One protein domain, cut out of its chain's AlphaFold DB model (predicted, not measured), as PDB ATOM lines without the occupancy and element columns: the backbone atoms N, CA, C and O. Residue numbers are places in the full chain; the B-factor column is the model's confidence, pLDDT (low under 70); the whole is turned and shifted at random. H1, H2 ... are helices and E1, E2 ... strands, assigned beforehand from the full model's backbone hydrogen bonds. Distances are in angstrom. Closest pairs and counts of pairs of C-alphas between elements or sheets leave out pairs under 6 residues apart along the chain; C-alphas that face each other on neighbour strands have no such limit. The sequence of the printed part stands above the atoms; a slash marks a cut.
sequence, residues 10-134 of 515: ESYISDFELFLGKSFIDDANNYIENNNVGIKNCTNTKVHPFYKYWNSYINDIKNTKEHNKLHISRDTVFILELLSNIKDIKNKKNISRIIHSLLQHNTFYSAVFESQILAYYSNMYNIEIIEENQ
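Overview. This is residues 10 to 134 of the 515 residues of an uncharacterized protein of Clostridium sp. CAG:768 (UniProt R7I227). Six crossing helices make a slab built along H4, with H3 crossing the first part of H4 and the hairpin of H5 and H6 packing through H6 on its last part. H2 crosses H3 near H3's beginning, H1 makes a corner with H2, residues 34 to 45 stick out as a loop, and the short strand E1 lies at the end of the slab away from H2 and H3. The printed part has 125 residues, with six named helices, H1 to H6, and then E1, which pairs with no named strand; the class is mostly helix. The whole is compact, with a radius of gyration of the C-alphas of 15.9 A, and spans 48 by 38 by 22 A.

Along the chain. Find C-alpha 12 at (30.750, -17.202, 36.764), where H1 begins and runs to residue 20. H2 is residues 22 to 35, 20.2 A long. Go on to C-alpha 49 at (17.282, -12.126, 24.474), where H3 begins, residues 49 to 67, 27.9 A long. H4 is residues 74 to 89, 22.9 A, H5 residues 95 to 102, and H6 residues 108 to 122, 20.7 A. E1, residues 126 to 129, ends with C-alpha 129 at (8.972, -30.284, 37.165).

Arrangement. Start at H1, which with H4 is a hub, each touching three helices. H1 and H2 touch only at the corner, C-alphas of Glu 17 and Ile 25 closest at 6.2 A. H1 and H4 only just touch, with 3 pairs of C-alphas within 8 A, Phe 16 and Leu 83 closest at 7.0 A. H1 and H5 also only just touch, with 3 such pairs, Leu 20 and Ile 99 closest at 6.8 A. H2, with residues 28 to 32 alone, touches H3 about perpendicular at 75 degrees; look at C-alphas 28 and 51, the closest at 5.3 A. H3 touches H4 with residues 53 to 60 alone, Tyr 57 and Thr 76 closest at 4.9 A between C-alphas. H4 touches H6 with residues 82 to 89 alone, at a steep tilt of 51 degrees, the same way; the closest C-alphas are those of Asn 85 and Ala 119, 5.3 A. H5 and H6 form a helical hairpin, at a shallow tilt of 33 degrees, only just short of steep. The closest C-alphas of H6 and E1, Tyr 121 and Ile 127, are 6.5 A apart. Every O i to N i+4 pair is within hydrogen-bond range in H1, H2, H4, H5 and H6, and 14 of 15 in H3.

Size, cuts and confidence. The farthest C-alphas, His 67 and Asn 133, are 51.2 A apart. The printed part has no cut. The link from H2 to H3 is long, and pLDDT is under 70 at residues 34 to 46 and 133 to 134.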
ATOM      1  N   GLU A  10      34.317 -12.746  36.913       87.12
ATOM      2  CA  GLU A  10      34.783 -13.556  35.782       87.12
ATOM      3  C   GLU A  10      34.600 -15.070  36.002       87.12
ATOM      4  O   GLU A  10      34.373 -15.811  35.047       87.12
ATOM      5  N   SER A  11      34.619 -15.535  37.256       87.56
ATOM      6  CA  SER A  11      34.503 -16.967  37.563       87.56
ATOM      7  C   SER A  11      33.159 -17.561  37.127       87.56
ATOM      8  O   SER A  11      33.103 -18.718  36.705       87.56
ATOM      9  N   TYR A  12      32.093 -16.755  37.131       89.94
ATOM     10  CA  TYR A  12      30.750 -17.202  36.764       89.94
ATOM     11  C   TYR A  12      30.577 -17.503  35.273       89.94
ATOM     12  O   TYR A  12      29.613 -18.176  34.918       89.94
ATOM     13  N   ILE A  13      31.500 -17.076  34.400       90.62
ATOM     14  CA  ILE A  13      31.463 -17.448  32.975       90.62
ATOM     15  C   ILE A  13      31.481 -18.972  32.832       90.62
ATOM     16  O   ILE A  13      30.659 -19.537  32.116       90.62
ATOM     17  N   SER A  14      32.351 -19.640  33.594       90.00
ATOM     18  CA  SER A  14      32.460 -21.100  33.570       90.00
ATOM     19  C   SER A  14      31.176 -21.800  34.031       90.00
ATOM     20  O   SER A  14      30.818 -22.855  33.508       90.00
ATOM     21  N   ASP A  15      30.431 -21.196  34.962       92.19
ATOM     22  CA  ASP A  15      29.132 -21.717  35.378       92.19
ATOM     23  C   ASP A  15      28.078 -21.569  34.269       92.19
ATOM     24  O   ASP A  15      27.309 -22.498  34.029       92.19
ATOM     25  N   PHE A  16      28.039 -20.437  33.560       92.38
ATOM     26  CA  PHE A  16      27.138 -20.280  32.414       92.38
ATOM     27  C   PHE A  16      27.443 -21.286  31.305       92.38
ATOM     28  O   PHE A  16      26.518 -21.905  30.780       92.38
ATOM     29  N   GLU A  17      28.719 -21.500  30.983       92.88
ATOM     30  CA  GLU A  17      29.139 -22.517  30.012       92.88
ATOM     31  C   GLU A  17      28.718 -23.927  30.437       92.88
ATOM     32  O   GLU A  17      28.290 -24.721  29.599       92.88
ATOM     33  N   LEU A  18      28.801 -24.232  31.736       92.50
ATOM     34  CA  LEU A  18      28.378 -25.514  32.289       92.50
ATOM     35  C   LEU A  18      26.865 -25.735  32.142       92.50
ATOM     36  O   LEU A  18      26.446 -26.836  31.791       92.50
ATOM     37  N   PHE A  19      26.045 -24.717  32.422       91.12
ATOM     38  CA  PHE A  19      24.586 -24.868  32.452       91.12
ATOM     39  C   PHE A  19      23.899 -24.656  31.102       91.12
ATOM     40  O   PHE A  19      22.950 -25.370  30.788       91.12
ATOM     41  N   LEU A  20      24.349 -23.677  30.316       91.62
ATOM     42  CA  LEU A  20      23.753 -23.325  29.021       91.62
ATOM     43  C   LEU A  20      24.503 -23.958  27.841       91.62
ATOM     44  O   LEU A  20      23.984 -24.003  26.728       91.62
ATOM     45  N   GLY A  21      25.697 -24.494  28.092       93.00
ATOM     46  CA  GLY A  21      26.552 -25.106  27.089       93.00
ATOM     47  C   GLY A  21      27.506 -24.098  26.457       93.00
ATOM     48  O   GLY A  21      27.110 -23.023  26.009       93.00
ATOM     49  N   LYS A  22      28.778 -24.491  26.352       92.81
ATOM     50  CA  LYS A  22      29.841 -23.658  25.777       92.81
ATOM     51  C   LYS A  22      29.506 -23.118  24.383       92.81
ATOM     52  O   LYS A  22      29.677 -21.933  24.144       92.81
ATOM     53  N   SER A  23      28.942 -23.951  23.502       90.94
ATOM     54  CA  SER A  23      28.556 -23.526  22.145       90.94
ATOM     55  C   SER A  23      27.591 -22.338  22.147       90.94
ATOM     56  O   SER A  23      27.724 -21.452  21.315       90.94
ATOM     57  N   PHE A  24      26.636 -22.298  23.079       91.94
ATOM     58  CA  PHE A  24      25.668 -21.205  23.156       91.94
ATOM     59  C   PHE A  24      26.310 -19.904  23.656       91.94
ATOM     60  O   PHE A  24      25.962 -18.817  23.193       91.94
ATOM     61  N   ILE A  25      27.263 -20.015  24.585       93.31
ATOM     62  CA  ILE A  25      28.054 -18.879  25.072       93.31
ATOM     63  C   ILE A  25      28.990 -18.356  23.977       93.31
ATOM     64  O   ILE A  25      29.077 -17.146  23.781       93.31
ATOM     65  N   ASP A  26      29.625 -19.247  23.214       90.06
ATOM     66  CA  ASP A  26      30.453 -18.886  22.061       90.06
ATOM     67  C   ASP A  26      29.623 -18.143  20.997       90.06
ATOM     68  O   ASP A  26      30.053 -17.105  20.493       90.06
ATOM     69  N   ASP A  27      28.394 -18.590  20.715       87.56
ATOM     70  CA  ASP A  27      27.467 -17.887  19.816       87.56
ATOM     71  C   ASP A  27      27.109 -16.479  20.328       87.56
ATOM     72  O   ASP A  27      27.085 -15.516  19.552       87.56
ATOM     73  N   ALA A  28      26.883 -16.330  21.638       87.19
ATOM     74  CA  ALA A  28      26.640 -15.029  22.260       87.19
ATOM     75  C   ALA A  28      27.864 -14.099  22.147       87.19
ATOM     76  O   ALA A  28      27.712 -12.914  21.847       87.19
ATOM     77  N   ASN A  29      29.077 -14.627  22.336       87.25
ATOM     78  CA  ASN A  29      30.327 -13.877  22.179       87.25
ATOM     79  C   ASN A  29      30.546 -13.437  20.724       87.25
ATOM     80  O   ASN A  29      30.815 -12.262  20.470       87.25
ATOM     81  N   ASN A  30      30.324 -14.336  19.761       83.94
ATOM     82  CA  ASN A  30      30.393 -14.023  18.332       83.94
ATOM     83  C   ASN A  30      29.401 -12.913  17.951       83.94
ATOM     84  O   ASN A  30      29.711 -12.039  17.138       83.94
ATOM     85  N   TYR A  31      28.199 -12.913  18.537       79.38
ATOM     86  CA  TYR A  31      27.237 -11.831  18.345       79.38
ATOM     87  C   TYR A  31      27.775 -10.482  18.856       79.38
ATOM     88  O   TYR A  31      27.623  -9.469  18.171       79.38
ATOM     89  N   ILE A  32      28.432 -10.452  20.019       77.56
ATOM     90  CA  ILE A  32      29.021  -9.231  20.594       77.56
ATOM     91  C   ILE A  32      30.138  -8.680  19.698       77.56
ATOM     92  O   ILE A  32      30.159  -7.486  19.395       77.56
ATOM     93  N   GLU A  33      31.047  -9.542  19.239       72.06
ATOM     94  CA  GLU A  33      32.186  -9.144  18.402       72.06
ATOM     95  C   GLU A  33      31.740  -8.538  17.065       72.06
ATOM     96  O   GLU A  33      32.267  -7.508  16.642       72.06
ATOM     97  N   ASN A  34      30.714  -9.117  16.439       64.06
ATOM     98  CA  ASN A  34      30.206  -8.656  15.149       64.06
ATOM     99  C   ASN A  34      29.383  -7.356  15.227       64.06
ATOM    100  O   ASN A  34      29.298  -6.643  14.228       64.06
ATOM    101  N   ASN A  35      28.795  -7.021  16.384       60.09
ATOM    102  CA  ASN A  35      27.994  -5.797  16.563       60.09
ATOM    103  C   ASN A  35      28.781  -4.603  17.134       60.09
ATOM    104  O   ASN A  35      28.279  -3.481  17.092       60.09
ATOM    105  N   ASN A  36      30.011  -4.801  17.622       47.12
ATOM    106  CA  ASN A  36      30.897  -3.708  18.056       47.12
ATOM    107  C   ASN A  36      31.575  -2.962  16.889       47.12
ATOM    108  O   ASN A  36      32.201  -1.922  17.094       47.12
ATOM    109  N   VAL A  37      31.442  -3.458  15.656       39.53
ATOM    110  CA  VAL A  37      31.893  -2.769  14.443       39.53
ATOM    111  C   VAL A  37      30.726  -1.944  13.910       39.53
ATOM    112  O   VAL A  37      29.722  -2.496  13.467       39.53
ATOM    113  N   GLY A  38      30.844  -0.616  13.980       40.06
ATOM    114  CA  GLY A  38      29.825   0.312  13.498       40.06
ATOM    115  C   GLY A  38      29.286  -0.080  12.116       40.06
ATOM    116  O   GLY A  38      30.035  -0.144  11.146       40.06
ATOM    117  N   ILE A  39      27.966  -0.285  12.063       39.12
ATOM    118  CA  ILE A  39      27.131  -0.556  10.885       39.12
ATOM    119  C   ILE A  39      27.343  -1.943  10.247       39.12
ATOM    120  O   ILE A  39      28.285  -2.152   9.486       39.12
ATOM    121  N   LYS A  40      26.347  -2.835  10.402       33.00
ATOM    122  CA  LYS A  40      25.857  -3.720   9.322       33.00
ATOM    123  C   LYS A  40      24.528  -4.400   9.676       33.00
ATOM    124  O   LYS A  40      24.464  -5.240  10.559       33.00
ATOM    125  N   ASN A  41      23.488  -4.045   8.917       34.09
ATOM    126  CA  ASN A  41      22.306  -4.847   8.581       34.09
ATOM    127  C   ASN A  41      21.842  -5.883   9.623       34.09
ATOM    128  O   ASN A  41      22.105  -7.076   9.475       34.09
ATOM    129  N   CYS A  42      21.014  -5.472  10.584       31.80
ATOM    130  CA  CYS A  42      20.178  -6.410  11.342       31.80
ATOM    131  C   CYS A  42      18.977  -6.861  10.492       31.80
ATOM    132  O   CYS A  42      17.821  -6.652  10.847       31.80
ATOM    133  N   THR A  43      19.235  -7.458   9.330       35.72
ATOM    134  CA  THR A  43      18.199  -8.120   8.537       35.72
ATOM    135  C   THR A  43      18.251  -9.620   8.818       35.72
ATOM    136  O   THR A  43      19.180 -10.294   8.383       35.72
ATOM    137  N   ASN A  44      17.206 -10.124   9.485       35.19
ATOM    138  CA  ASN A  44      16.706 -11.511   9.474       35.19
ATOM    139  C   ASN A  44      17.090 -12.547  10.548       35.19
ATOM    140  O   ASN A  44      16.624 -13.679  10.424       35.19
ATOM    141  N   THR A  45      17.757 -12.225  11.656       43.28
ATOM    142  CA  THR A  45      17.805 -13.163  12.800       43.28
ATOM    143  C   THR A  45      17.229 -12.530  14.058       43.28
ATOM    144  O   THR A  45      17.661 -11.475  14.509       43.28
ATOM    145  N   LYS A  46      16.196 -13.171  14.619       62.22
ATOM    146  CA  LYS A  46      15.693 -12.861  15.959       62.22
ATOM    147  C   LYS A  46      16.838 -13.093  16.947       62.22
ATOM    148  O   LYS A  46      17.141 -14.240  17.264       62.22
ATOM    149  N   VAL A  47      17.498 -12.023  17.382       73.50
ATOM    150  CA  VAL A  47      18.596 -12.095  18.355       73.50
ATOM    151  C   VAL A  47      18.058 -12.690  19.650       73.50
ATOM    152  O   VAL A  47      17.011 -12.269  20.139       73.50
ATOM    153  N   HIS A  48      18.734 -13.699  20.196       82.94
ATOM    154  CA  HIS A  48      18.304 -14.329  21.439       82.94
ATOM    155  C   HIS A  48      18.352 -13.310  22.599       82.94
ATOM    156  O   HIS A  48      19.383 -12.653  22.756       82.94
ATOM    157  N   PRO A  49      17.306 -13.171  23.445       82.50
ATOM    158  CA  PRO A  49      17.282 -12.126  24.474       82.50
ATOM    159  C   PRO A  49      18.453 -12.209  25.466       82.50
ATOM    160  O   PRO A  49      18.988 -11.179  25.867       82.50
ATOM    161  N   PHE A  50      18.915 -13.425  25.787       88.69
ATOM    162  CA  PHE A  50      20.131 -13.667  26.582       88.69
ATOM    163  C   PHE A  50      21.349 -12.858  26.104       88.69
ATOM    164  O   PHE A  50      22.101 -12.365  26.935       88.69
ATOM    165  N   TYR A  51      21.540 -12.678  24.790       86.94
ATOM    166  CA  TYR A  51      22.761 -12.068  24.241       86.94
ATOM    167  C   TYR A  51      22.909 -10.602  24.646       86.94
ATOM    168  O   TYR A  51      24.024 -10.136  24.867       86.94
ATOM    169  N   LYS A  52      21.788  -9.886  24.808       83.12
ATOM    170  CA  LYS A  52      21.777  -8.517  25.337       83.12
ATOM    171  C   LYS A  52      22.344  -8.487  26.757       83.12
ATOM    172  O   LYS A  52      23.292  -7.755  27.020       83.12
ATOM    173  N   TYR A  53      21.790  -9.315  27.643       84.38
ATOM    174  CA  TYR A  53      22.207  -9.386  29.045       84.38
ATOM    175  C   TYR A  53      23.650  -9.885  29.185       84.38
ATOM    176  O   TYR A  53      24.410  -9.370  29.998       84.38
ATOM    177  N   TRP A  54      24.049 -10.837  28.337       90.56
ATOM    178  CA  TRP A  54      25.417 -11.343  28.272       90.56
ATOM    179  C   TRP A  54      26.415 -10.264  27.843       90.56
ATOM    180  O   TRP A  54      27.477 -10.129  28.442       90.56
ATOM    181  N   ASN A  55      26.068  -9.433  26.857       85.44
ATOM    182  CA  ASN A  55      26.915  -8.312  26.455       85.44
ATOM    183  C   ASN A  55      27.121  -7.313  27.602       85.44
ATOM    184  O   ASN A  55      28.257  -6.932  27.889       85.44
ATOM    185  N   SER A  56      26.039  -6.925  28.285       84.00
ATOM    186  CA  SER A  56      26.114  -6.059  29.468       84.00
ATOM    187  C   SER A  56      27.019  -6.668  30.544       84.00
ATOM    188  O   SER A  56      27.899  -5.984  31.061       84.00
ATOM    189  N   TYR A  57      26.895  -7.977  30.781       90.19
ATOM    190  CA  TYR A  57      27.735  -8.724  31.715       90.19
ATOM    191  C   TYR A  57      29.228  -8.665  31.390       90.19
ATOM    192  O   TYR A  57      30.049  -8.299  32.231       90.19
ATOM    193  N   ILE A  58      29.594  -8.984  30.147       91.62
ATOM    194  CA  ILE A  58      30.990  -8.972  29.702       91.62
ATOM    195  C   ILE A  58      31.579  -7.554  29.761       91.62
ATOM    196  O   ILE A  58      32.735  -7.381  30.155       91.62
ATOM    197  N   ASN A  59      30.797  -6.530  29.417       86.31
ATOM    198  CA  ASN A  59      31.243  -5.139  29.496       86.31
ATOM    199  C   ASN A  59      31.423  -4.672  30.946       86.31
ATOM    200  O   ASN A  59      32.406  -3.999  31.247       86.31
ATOM    201  N   ASP A  60      30.546  -5.079  31.860       85.50
ATOM    202  CA  ASP A  60      30.674  -4.787  33.291       85.50
ATOM    203  C   ASP A  60      31.911  -5.447  33.917       85.50
ATOM    204  O   ASP A  60      32.597  -4.821  34.733       85.50
ATOM    205  N   ILE A  61      32.271  -6.662  33.483       88.56
ATOM    206  CA  ILE A  61      33.539  -7.310  33.859       88.56
ATOM    207  C   ILE A  61      34.732  -6.468  33.393       88.56
ATOM    208  O   ILE A  61      35.635  -6.192  34.189       88.56
ATOM    209  N   LYS A  62      34.746  -6.046  32.121       88.00
ATOM    210  CA  LYS A  62      35.828  -5.216  31.558       88.00
ATOM    211  C   LYS A  62      35.953  -3.893  32.310       88.00
ATOM    212  O   LYS A  62      37.026  -3.592  32.824       88.00
ATOM    213  N   ASN A  63      34.844  -3.178  32.484       83.44
ATOM    214  CA  ASN A  63      34.796  -1.915  33.221       83.44
ATOM    215  C   ASN A  63      35.274  -2.082  34.667       83.44
ATOM    216  O   ASN A  63      36.012  -1.232  35.168       83.44
ATOM    217  N   THR A  64      34.891  -3.184  35.327       82.19
ATOM    218  CA  THR A  64      35.324  -3.494  36.696       82.19
ATOM    219  C   THR A  64      36.836  -3.644  36.798       82.19
ATOM    220  O   THR A  64      37.446  -3.098  37.722       82.19
ATOM    221  N   LYS A  65      37.447  -4.342  35.833       86.19
ATOM    222  CA  LYS A  65      38.901  -4.519  35.748       86.19
ATOM    223  C   LYS A  65      39.620  -3.214  35.411       86.19
ATOM    224  O   LYS A  65      40.597  -2.881  36.073       86.19
ATOM    225  N   GLU A  66      39.130  -2.471  34.422       86.88
ATOM    226  CA  GLU A  66      39.740  -1.219  33.952       86.88
ATOM    227  C   GLU A  66      39.747  -0.128  35.028       86.88
ATOM    228  O   GLU A  66      40.748   0.563  35.206       86.88
ATOM    229  N   HIS A  67      38.655   0.005  35.787       82.00
ATOM    230  CA  HIS A  67      38.499   1.066  36.787       82.00
ATOM    231  C   HIS A  67      38.840   0.619  38.214       82.00
ATOM    232  O   HIS A  67      38.741   1.422  39.144       82.00
ATOM    233  N   ASN A  68      39.199  -0.657  38.409       78.69
ATOM    234  CA  ASN A  68      39.413  -1.280  39.717       78.69
ATOM    235  C   ASN A  68      38.283  -0.972  40.725       78.69
ATOM    236  O   ASN A  68      38.502  -0.775  41.923       78.69
ATOM    237  N   LYS A  69      37.044  -0.903  40.230       79.81
ATOM    238  CA  LYS A  69      35.826  -0.593  40.992       79.81
ATOM    239  C   LYS A  69      34.724  -1.531  40.534       79.81
ATOM    240  O   LYS A  69      34.644  -1.816  39.356       79.81
ATOM    241  N   LEU A  70      33.887  -2.032  41.437       75.44
ATOM    242  CA  LEU A  70      32.770  -2.887  41.034       75.44
ATOM    243  C   LEU A  70      31.791  -2.102  40.142       75.44
ATOM    244  O   LEU A  70      31.173  -1.140  40.606       75.44
ATOM    245  N   HIS A  71      31.668  -2.517  38.882       78.56
ATOM    246  CA  HIS A  71      30.684  -2.027  37.921       78.56
ATOM    247  C   HIS A  71      29.660  -3.134  37.678       78.56
ATOM    248  O   HIS A  71      30.011  -4.212  37.214       78.56
ATOM    249  N   ILE A  72      28.406  -2.876  38.047       76.12
ATOM    250  CA  ILE A  72      27.284  -3.799  37.865       76.12
ATOM    251  C   ILE A  72      26.089  -2.986  37.378       76.12
ATOM    252  O   ILE A  72      25.614  -2.093  38.083       76.12
ATOM    253  N   SER A  73      25.618  -3.305  36.180       76.56
ATOM    254  CA  SER A  73      24.370  -2.821  35.601       76.56
ATOM    255  C   SER A  73      23.183  -3.706  35.994       76.56
ATOM    256  O   SER A  73      23.344  -4.856  36.412       76.56
ATOM    257  N   ARG A  74      21.970  -3.191  35.777       72.94
ATOM    258  CA  ARG A  74      20.708  -3.928  35.917       72.94
ATOM    259  C   ARG A  74      20.694  -5.254  35.157       72.94
ATOM    260  O   ARG A  74      20.269  -6.277  35.689       72.94
ATOM    261  N   ASP A  75      21.178  -5.231  33.921       78.94
ATOM    262  CA  ASP A  75      21.234  -6.402  33.047       78.94
ATOM    263  C   ASP A  75      22.178  -7.481  33.609       78.94
ATOM    264  O   ASP A  75      21.879  -8.674  33.534       78.94
ATOM    265  N   THR A  76      23.283  -7.062  34.234       82.44
ATOM    266  CA  THR A  76      24.204  -7.955  34.951       82.44
ATOM    267  C   THR A  76      23.570  -8.549  36.204       82.44
ATOM    268  O   THR A  76      23.740  -9.737  36.471       82.44
ATOM    269  N   VAL A  77      22.805  -7.770  36.972       79.12
ATOM    270  CA  VAL A  77      22.066  -8.315  38.125       79.12
ATOM    271  C   VAL A  77      21.079  -9.385  37.667       79.12
ATOM    272  O   VAL A  77      21.073 -10.481  38.225       79.12
ATOM    273  N   PHE A  78      20.309  -9.102  36.615       82.25
ATOM    274  CA  PHE A  78      19.327 -10.032  36.058       82.25
ATOM    275  C   PHE A  78      19.955 -11.370  35.641       82.25
ATOM    276  O   PHE A  78      19.464 -12.438  36.012       82.25
ATOM    277  N   ILE A  79      21.062 -11.341  34.887       88.06
ATOM    278  CA  ILE A  79      21.689 -12.578  34.401       88.06
ATOM    279  C   ILE A  79      22.354 -13.371  35.535       88.06
ATOM    280  O   ILE A  79      22.307 -14.602  35.539       88.06
ATOM    281  N   LEU A  80      22.922 -12.689  36.535       86.69
ATOM    282  CA  LEU A  80      23.467 -13.339  37.727       86.69
ATOM    283  C   LEU A  80      22.362 -13.954  38.598       86.69
ATOM    284  O   LEU A  80      22.553 -15.043  39.135       86.69
ATOM    285  N   GLU A  81      21.194 -13.318  38.713       84.44
ATOM    286  CA  GLU A  81      20.039 -13.912  39.396       84.44
ATOM    287  C   GLU A  81      19.572 -15.182  38.673       84.44
ATOM    288  O   GLU A  81      19.389 -16.217  39.315       84.44
ATOM    289  N   LEU A  82      19.473 -15.145  37.337       90.69
ATOM    290  CA  LEU A  82      19.191 -16.333  36.530       90.69
ATOM    291  C   LEU A  82      20.190 -17.459  36.832       90.69
ATOM    292  O   LEU A  82      19.781 -18.594  37.077       90.69
ATOM    293  N   LEU A  83      21.492 -17.154  36.874       91.75
ATOM    294  CA  LEU A  83      22.510 -18.145  37.217       91.75
ATOM    295  C   LEU A  83      22.310 -18.717  38.624       91.75
ATOM    296  O   LEU A  83      22.442 -19.927  38.816       91.75
ATOM    297  N   SER A  84      21.992 -17.867  39.605       88.69
ATOM    298  CA  SER A  84      21.700 -18.310  40.973       88.69
ATOM    299  C   SER A  84      20.520 -19.275  40.985       88.69
ATOM    300  O   SER A  84      20.624 -20.353  41.563       88.69
ATOM    301  N   ASN A  85      19.433 -18.920  40.301       90.69
ATOM    302  CA  ASN A  85      18.229 -19.740  40.235       90.69
ATOM    303  C   ASN A  85      18.526 -21.095  39.586       90.69
ATOM    304  O   ASN A  85      18.156 -22.126  40.142       90.69
ATOM    305  N   ILE A  86      19.262 -21.115  38.466       93.38
ATOM    306  CA  ILE A  86      19.683 -22.354  37.794       93.38
ATOM    307  C   ILE A  86      20.542 -23.219  38.725       93.38
ATOM    308  O   ILE A  86      20.323 -24.428  38.812       93.38
ATOM    309  N   LYS A  87      21.496 -22.622  39.452       91.94
ATOM    310  CA  LYS A  87      22.335 -23.344  40.421       91.94
ATOM    311  C   LYS A  87      21.508 -24.003  41.523       91.94
ATOM    312  O   LYS A  87      21.821 -25.139  41.887       91.94
ATOM    313  N   ASP A  88      20.469 -23.327  42.007       90.06
ATOM    314  CA  ASP A  88      19.589 -23.827  43.066       90.06
ATOM    315  C   ASP A  88      18.709 -25.000  42.580       90.06
ATOM    316  O   ASP A  88      18.412 -25.920  43.343       90.06
ATOM    317  N   ILE A  89      18.350 -25.033  41.290       93.06
ATOM    318  CA  ILE A  89      17.464 -26.060  40.703       93.06
ATOM    319  C   ILE A  89      18.189 -27.131  39.876       93.06
ATOM    320  O   ILE A  89      17.545 -28.055  39.382       93.06
ATOM    321  N   LYS A  90      19.517 -27.058  39.721       91.81
ATOM    322  CA  LYS A  90      20.288 -27.896  38.777       91.81
ATOM    323  C   LYS A  90      20.108 -29.410  38.939       91.81
ATOM    324  O   LYS A  90      20.258 -30.152  37.977       91.81
ATOM    325  N   ASN A  91      19.796 -29.871  40.150       91.19
ATOM    326  CA  ASN A  91      19.630 -31.294  40.460       91.19
ATOM    327  C   ASN A  91      18.168 -31.763  40.347       91.19
ATOM    328  O   ASN A  91      17.865 -32.908  40.682       91.19
ATOM    329  N   LYS A  92      17.241 -30.893  39.928       93.19
ATOM    330  CA  LYS A  92      15.828 -31.247  39.794       93.19
ATOM    331  C   LYS A  92      15.617 -32.159  38.593       93.19
ATOM    332  O   LYS A  92      16.149 -31.933  37.505       93.19
ATOM    333  N   LYS A  93      14.792 -33.189  38.787       90.88
ATOM    334  CA  LYS A  93      14.335 -34.043  37.690       90.88
ATOM    335  C   LYS A  93      13.668 -33.159  36.630       90.88
ATOM    336  O   LYS A  93      12.904 -32.264  36.977       90.88
ATOM    337  N   ASN A  94      13.970 -33.420  35.360       90.94
ATOM    338  CA  ASN A  94      13.416 -32.715  34.196       90.94
ATOM    339  C   ASN A  94      13.829 -31.241  34.051       90.94
ATOM    340  O   ASN A  94      13.218 -30.501  33.282       90.94
ATOM    341  N   ILE A  95      14.921 -30.824  34.707       93.44
ATOM    342  CA  ILE A  95      15.491 -29.479  34.545       93.44
ATOM    343  C   ILE A  95      15.875 -29.156  33.094       93.44
ATOM    344  O   ILE A  95      15.813 -28.002  32.674       93.44
ATOM    345  N   SER A  96      16.196 -30.177  32.294       91.81
ATOM    346  CA  SER A  96      16.484 -30.043  30.864       91.81
ATOM    347  C   SER A  96      15.360 -29.354  30.087       91.81
ATOM    348  O   SER A  96      15.668 -28.671  29.116       91.81
ATOM    349  N   ARG A  97      14.090 -29.460  30.518       91.75
ATOM    350  CA  ARG A  97      12.962 -28.720  29.923       91.75
ATOM    351  C   ARG A  97      13.180 -27.210  30.032       91.75
ATOM    352  O   ARG A  97      13.092 -26.506  29.031       91.75
ATOM    353  N   ILE A  98      13.504 -26.731  31.232       93.19
ATOM    354  CA  ILE A  98      13.724 -25.304  31.502       93.19
ATOM    355  C   ILE A  98      14.986 -24.827  30.784       93.19
ATOM    356  O   ILE A  98      14.945 -23.805  30.106       93.19
ATOM    357  N   ILE A  99      16.086 -25.590  30.863       94.50
ATOM    358  CA  ILE A  99      17.333 -25.249  30.161       94.50
ATOM    359  C   ILE A  99      17.101 -25.164  28.652       94.50
ATOM    360  O   ILE A  99      17.513 -24.192  28.034       94.50
ATOM    361  N   HIS A 100      16.392 -26.124  28.055       92.94
ATOM    362  CA  HIS A 100      16.077 -26.074  26.631       92.94
ATOM    363  C   HIS A 100      15.283 -24.813  26.271       92.94
ATOM    364  O   HIS A 100      15.637 -24.139  25.307       92.94
ATOM    365  N   SER A 101      14.270 -24.452  27.065       90.88
ATOM    366  CA  SER A 101      13.490 -23.227  26.864       90.88
ATOM    367  C   SER A 101      14.310 -21.944  27.049       90.88
ATOM    368  O   SER A 101      14.082 -20.981  26.326       90.88
ATOM    369  N   LEU A 102      15.307 -21.927  27.941       92.81
ATOM    370  CA  LEU A 102      16.241 -20.799  28.083       92.81
ATOM    371  C   LEU A 102      17.127 -20.594  26.847       92.81
ATOM    372  O   LEU A 102      17.627 -19.493  26.647       92.81
ATOM    373  N   LEU A 103      17.326 -21.627  26.027       91.69
ATOM    374  CA  LEU A 103      18.093 -21.543  24.779       91.69
ATOM    375  C   LEU A 103      17.226 -21.123  23.580       91.69
ATOM    376  O   LEU A 103      17.748 -20.908  22.484       91.69
ATOM    377  N   GLN A 104      15.902 -21.033  23.756       85.44
ATOM    378  CA  GLN A 104      14.973 -20.629  22.706       85.44
ATOM    379  C   GLN A 104      14.569 -19.160  22.863       85.44
ATOM    380  O   GLN A 104      14.059 -18.726  23.896       85.44
ATOM    381  N   HIS A 105      14.684 -18.401  21.771       82.38
ATOM    382  CA  HIS A 105      14.389 -16.965  21.758       82.38
ATOM    383  C   HIS A 105      12.983 -16.627  22.286       82.38
ATOM    384  O   HIS A 105      12.800 -15.636  22.984       82.38
ATOM    385  N   ASN A 106      11.980 -17.426  21.922       79.00
ATOM    386  CA  ASN A 106      10.562 -17.165  22.180       79.00
ATOM    387  C   ASN A 106      10.039 -17.718  23.510       79.00
ATOM    388  O   ASN A 106       8.871 -17.497  23.810       79.00
ATOM    389  N   THR A 107      10.845 -18.467  24.260       85.00
ATOM    390  CA  THR A 107      10.461 -18.977  25.585       85.00
ATOM    391  C   THR A 107      11.449 -18.579  26.674       85.00
ATOM    392  O   THR A 107      11.235 -18.928  27.831       85.00
ATOM    393  N   PHE A 108      12.477 -17.790  26.341       87.12
ATOM    394  CA  PHE A 108      13.497 -17.333  27.279       87.12
ATOM    395  C   PHE A 108      12.911 -16.694  28.544       87.12
ATOM    396  O   PHE A 108      13.178 -17.176  29.638       87.12
ATOM    397  N   TYR A 109      12.092 -15.642  28.427       85.44
ATOM    398  CA  TYR A 109      11.568 -14.926  29.600       85.44
ATOM    399  C   TYR A 109      10.622 -15.782  30.439       85.44
ATOM    400  O   TYR A 109      10.708 -15.775  31.666       85.44
ATOM    401  N   SER A 110       9.771 -16.568  29.780       87.75
ATOM    402  CA  SER A 110       8.927 -17.558  30.451       87.75
ATOM    403  C   SER A 110       9.772 -18.574  31.240       87.75
ATOM    404  O   SER A 110       9.505 -18.808  32.415       87.75
ATOM    405  N   ALA A 111      10.861 -19.085  30.660       91.88
ATOM    406  CA  ALA A 111      11.764 -20.025  31.323       91.88
ATOM    407  C   ALA A 111      12.591 -19.385  32.453       91.88
ATOM    408  O   ALA A 111      12.841 -20.030  33.474       91.88
ATOM    409  N   VAL A 112      12.982 -18.112  32.316       90.69
ATOM    410  CA  VAL A 112      13.594 -17.340  33.410       90.69
ATOM    411  C   VAL A 112      12.627 -17.268  34.589       90.69
ATOM    412  O   VAL A 112      13.015 -17.593  35.712       90.69
ATOM    413  N   PHE A 113      11.364 -16.916  34.340       90.38
ATOM    414  CA  PHE A 113      10.349 -16.846  35.387       90.38
ATOM    415  C   PHE A 113      10.096 -18.207  36.047       90.38
ATOM    416  O   PHE A 113      10.106 -18.314  37.272       90.38
ATOM    417  N   GLU A 114       9.955 -19.265  35.251       93.50
ATOM    418  CA  GLU A 114       9.835 -20.635  35.752       93.50
ATOM    419  C   GLU A 114      11.020 -21.029  36.645       93.50
ATOM    420  O   GLU A 114      10.816 -21.576  37.730       93.50
ATOM    421  N   SER A 115      12.255 -20.712  36.235       93.44
ATOM    422  CA  SER A 115      13.455 -21.006  37.027       93.44
ATOM    423  C   SER A 115      13.441 -20.294  38.384       93.44
ATOM    424  O   SER A 115      13.792 -20.897  39.398       93.44
ATOM    425  N   GLN A 116      12.967 -19.046  38.417       90.38
ATOM    426  CA  GLN A 116      12.848 -18.235  39.625       90.38
ATOM    427  C   GLN A 116      11.808 -18.817  40.590       90.38
ATOM    428  O   GLN A 116      12.088 -18.994  41.777       90.38
ATOM    429  N   ILE A 117      10.617 -19.155  40.085       90.62
ATOM    430  CA  ILE A 117       9.552 -19.758  40.897       90.62
ATOM    431  C   ILE A 117       9.994 -21.121  41.435       90.62
ATOM    432  O   ILE A 117       9.833 -21.395  42.628       90.62
ATOM    433  N   LEU A 118      10.605 -21.955  40.592       93.00
ATOM    434  CA  LEU A 118      11.095 -23.265  41.001       93.00
ATOM    435  C   LEU A 118      12.191 -23.161  42.068       93.00
ATOM    436  O   LEU A 118      12.138 -23.901  43.053       93.00
ATOM    437  N   ALA A 119      13.155 -22.250  41.907       90.25
ATOM    438  CA  ALA A 119      14.214 -22.013  42.890       90.25
ATOM    439  C   ALA A 119      13.626 -21.582  44.239       90.25
ATOM    440  O   ALA A 119      13.971 -22.148  45.278       90.25
ATOM    441  N   TYR A 120      12.662 -20.656  44.223       86.19
ATOM    442  CA  TYR A 120      12.005 -20.184  45.438       86.19
ATOM    443  C   TYR A 120      11.306 -21.322  46.190       86.19
ATOM    444  O   TYR A 120      11.546 -21.528  47.381       86.19
ATOM    445  N   TYR A 121      10.458 -22.094  45.503       87.19
ATOM    446  CA  TYR A 121       9.741 -23.203  46.131       87.19
ATOM    447  C   TYR A 121      10.669 -24.331  46.574       87.19
ATOM    448  O   TYR A 121      10.412 -24.938  47.609       87.19
ATOM    449  N   SER A 122      11.762 -24.586  45.851       88.50
ATOM    450  CA  SER A 122      12.729 -25.634  46.202       88.50
ATOM    451  C   SER A 122      13.393 -25.415  47.559       88.50
ATOM    452  O   SER A 122      13.809 -26.385  48.185       88.50
ATOM    453  N   ASN A 123      13.454 -24.167  48.031       80.69
ATOM    454  CA  ASN A 123      13.980 -23.828  49.352       80.69
ATOM    455  C   ASN A 123      12.986 -24.092  50.494       80.69
ATOM    456  O   ASN A 123      13.377 -24.073  51.659       80.69
ATOM    457  N   MET A 124      11.703 -24.299  50.184       79.44
ATOM    458  CA  MET A 124      10.631 -24.431  51.177       79.44
ATOM    459  C   MET A 124       9.907 -25.778  51.113       79.44
ATOM    460  O   MET A 124       9.376 -26.227  52.126       79.44
ATOM    461  N   TYR A 125       9.868 -26.413  49.941       84.88
ATOM    462  CA  TYR A 125       9.020 -27.565  49.658       84.88
ATOM    463  C   TYR A 125       9.676 -28.542  48.679       84.88
ATOM    464  O   TYR A 125      10.565 -28.182  47.899       84.88
ATOM    465  N   ASN A 126       9.169 -29.780  48.658       88.44
ATOM    466  CA  ASN A 126       9.480 -30.705  47.579       88.44
ATOM    467  C   ASN A 126       8.662 -30.339  46.333       88.44
ATOM    468  O   ASN A 126       7.465 -30.611  46.249       88.44
ATOM    469  N   ILE A 127       9.321 -29.688  45.378       92.19
ATOM    470  CA  ILE A 127       8.748 -29.310  44.087       92.19
ATOM    471  C   ILE A 127       9.419 -30.082  42.945       92.19
ATOM    472  O   ILE A 127      10.651 -30.214  42.904       92.19
ATOM    473  N   GLU A 128       8.585 -30.565  42.028       93.62
ATOM    474  CA  GLU A 128       8.931 -31.348  40.846       93.62
ATOM    475  C   GLU A 128       8.508 -30.620  39.565       93.62
ATOM    476  O   GLU A 128       7.465 -29.964  39.521       93.62
ATOM    477  N   ILE A 129       9.308 -30.770  38.505       94.31
ATOM    478  CA  ILE A 129       8.972 -30.284  37.165       94.31
ATOM    479  C   ILE A 129       8.132 -31.348  36.460       94.31
ATOM    480  O   ILE A 129       8.583 -32.485  36.283       94.31
ATOM    481  N   ILE A 130       6.931 -30.968  36.029       91.12
ATOM    482  CA  ILE A 130       6.048 -31.851  35.267       91.12
ATOM    483  C   ILE A 130       6.536 -31.892  33.812       91.12
ATOM    484  O   ILE A 130       6.882 -30.870  33.217       91.12
ATOM    485  N   GLU A 131       6.605 -33.092  33.236       81.56
ATOM    486  CA  GLU A 131       6.929 -33.266  31.821       81.56
ATOM    487  C   GLU A 131       5.756 -32.841  30.931       81.56
ATOM    488  O   GLU A 131       4.589 -33.163  31.181       81.56
ATOM    489  N   GLU A 132       6.074 -32.150  29.840       71.00
ATOM    490  CA  GLU A 132       5.101 -31.909  28.784       71.00
ATOM    491  C   GLU A 132       4.880 -33.200  27.996       71.00
ATOM    492  O   GLU A 132       5.804 -33.747  27.386       71.00
ATOM    493  N   ASN A 133       3.637 -33.679  27.970       65.00
ATOM    494  CA  ASN A 133       3.298 -34.878  27.220       65.00
ATOM    495  C   ASN A 133       3.165 -34.523  25.727       65.00
ATOM    496  O   ASN A 133       2.079 -34.254  25.214       65.00
ATOM    497  N   GLN A 134       4.292 -34.508  25.003       56.25
ATOM    498  CA  GLN A 134       4.369 -34.065  23.597       56.25
ATOM    499  C   GLN A 134       3.433 -34.835  22.644       56.25
ATOM    500  O   GLN A 134       3.129 -34.358  21.550       56.25
TER     501      GLN A 134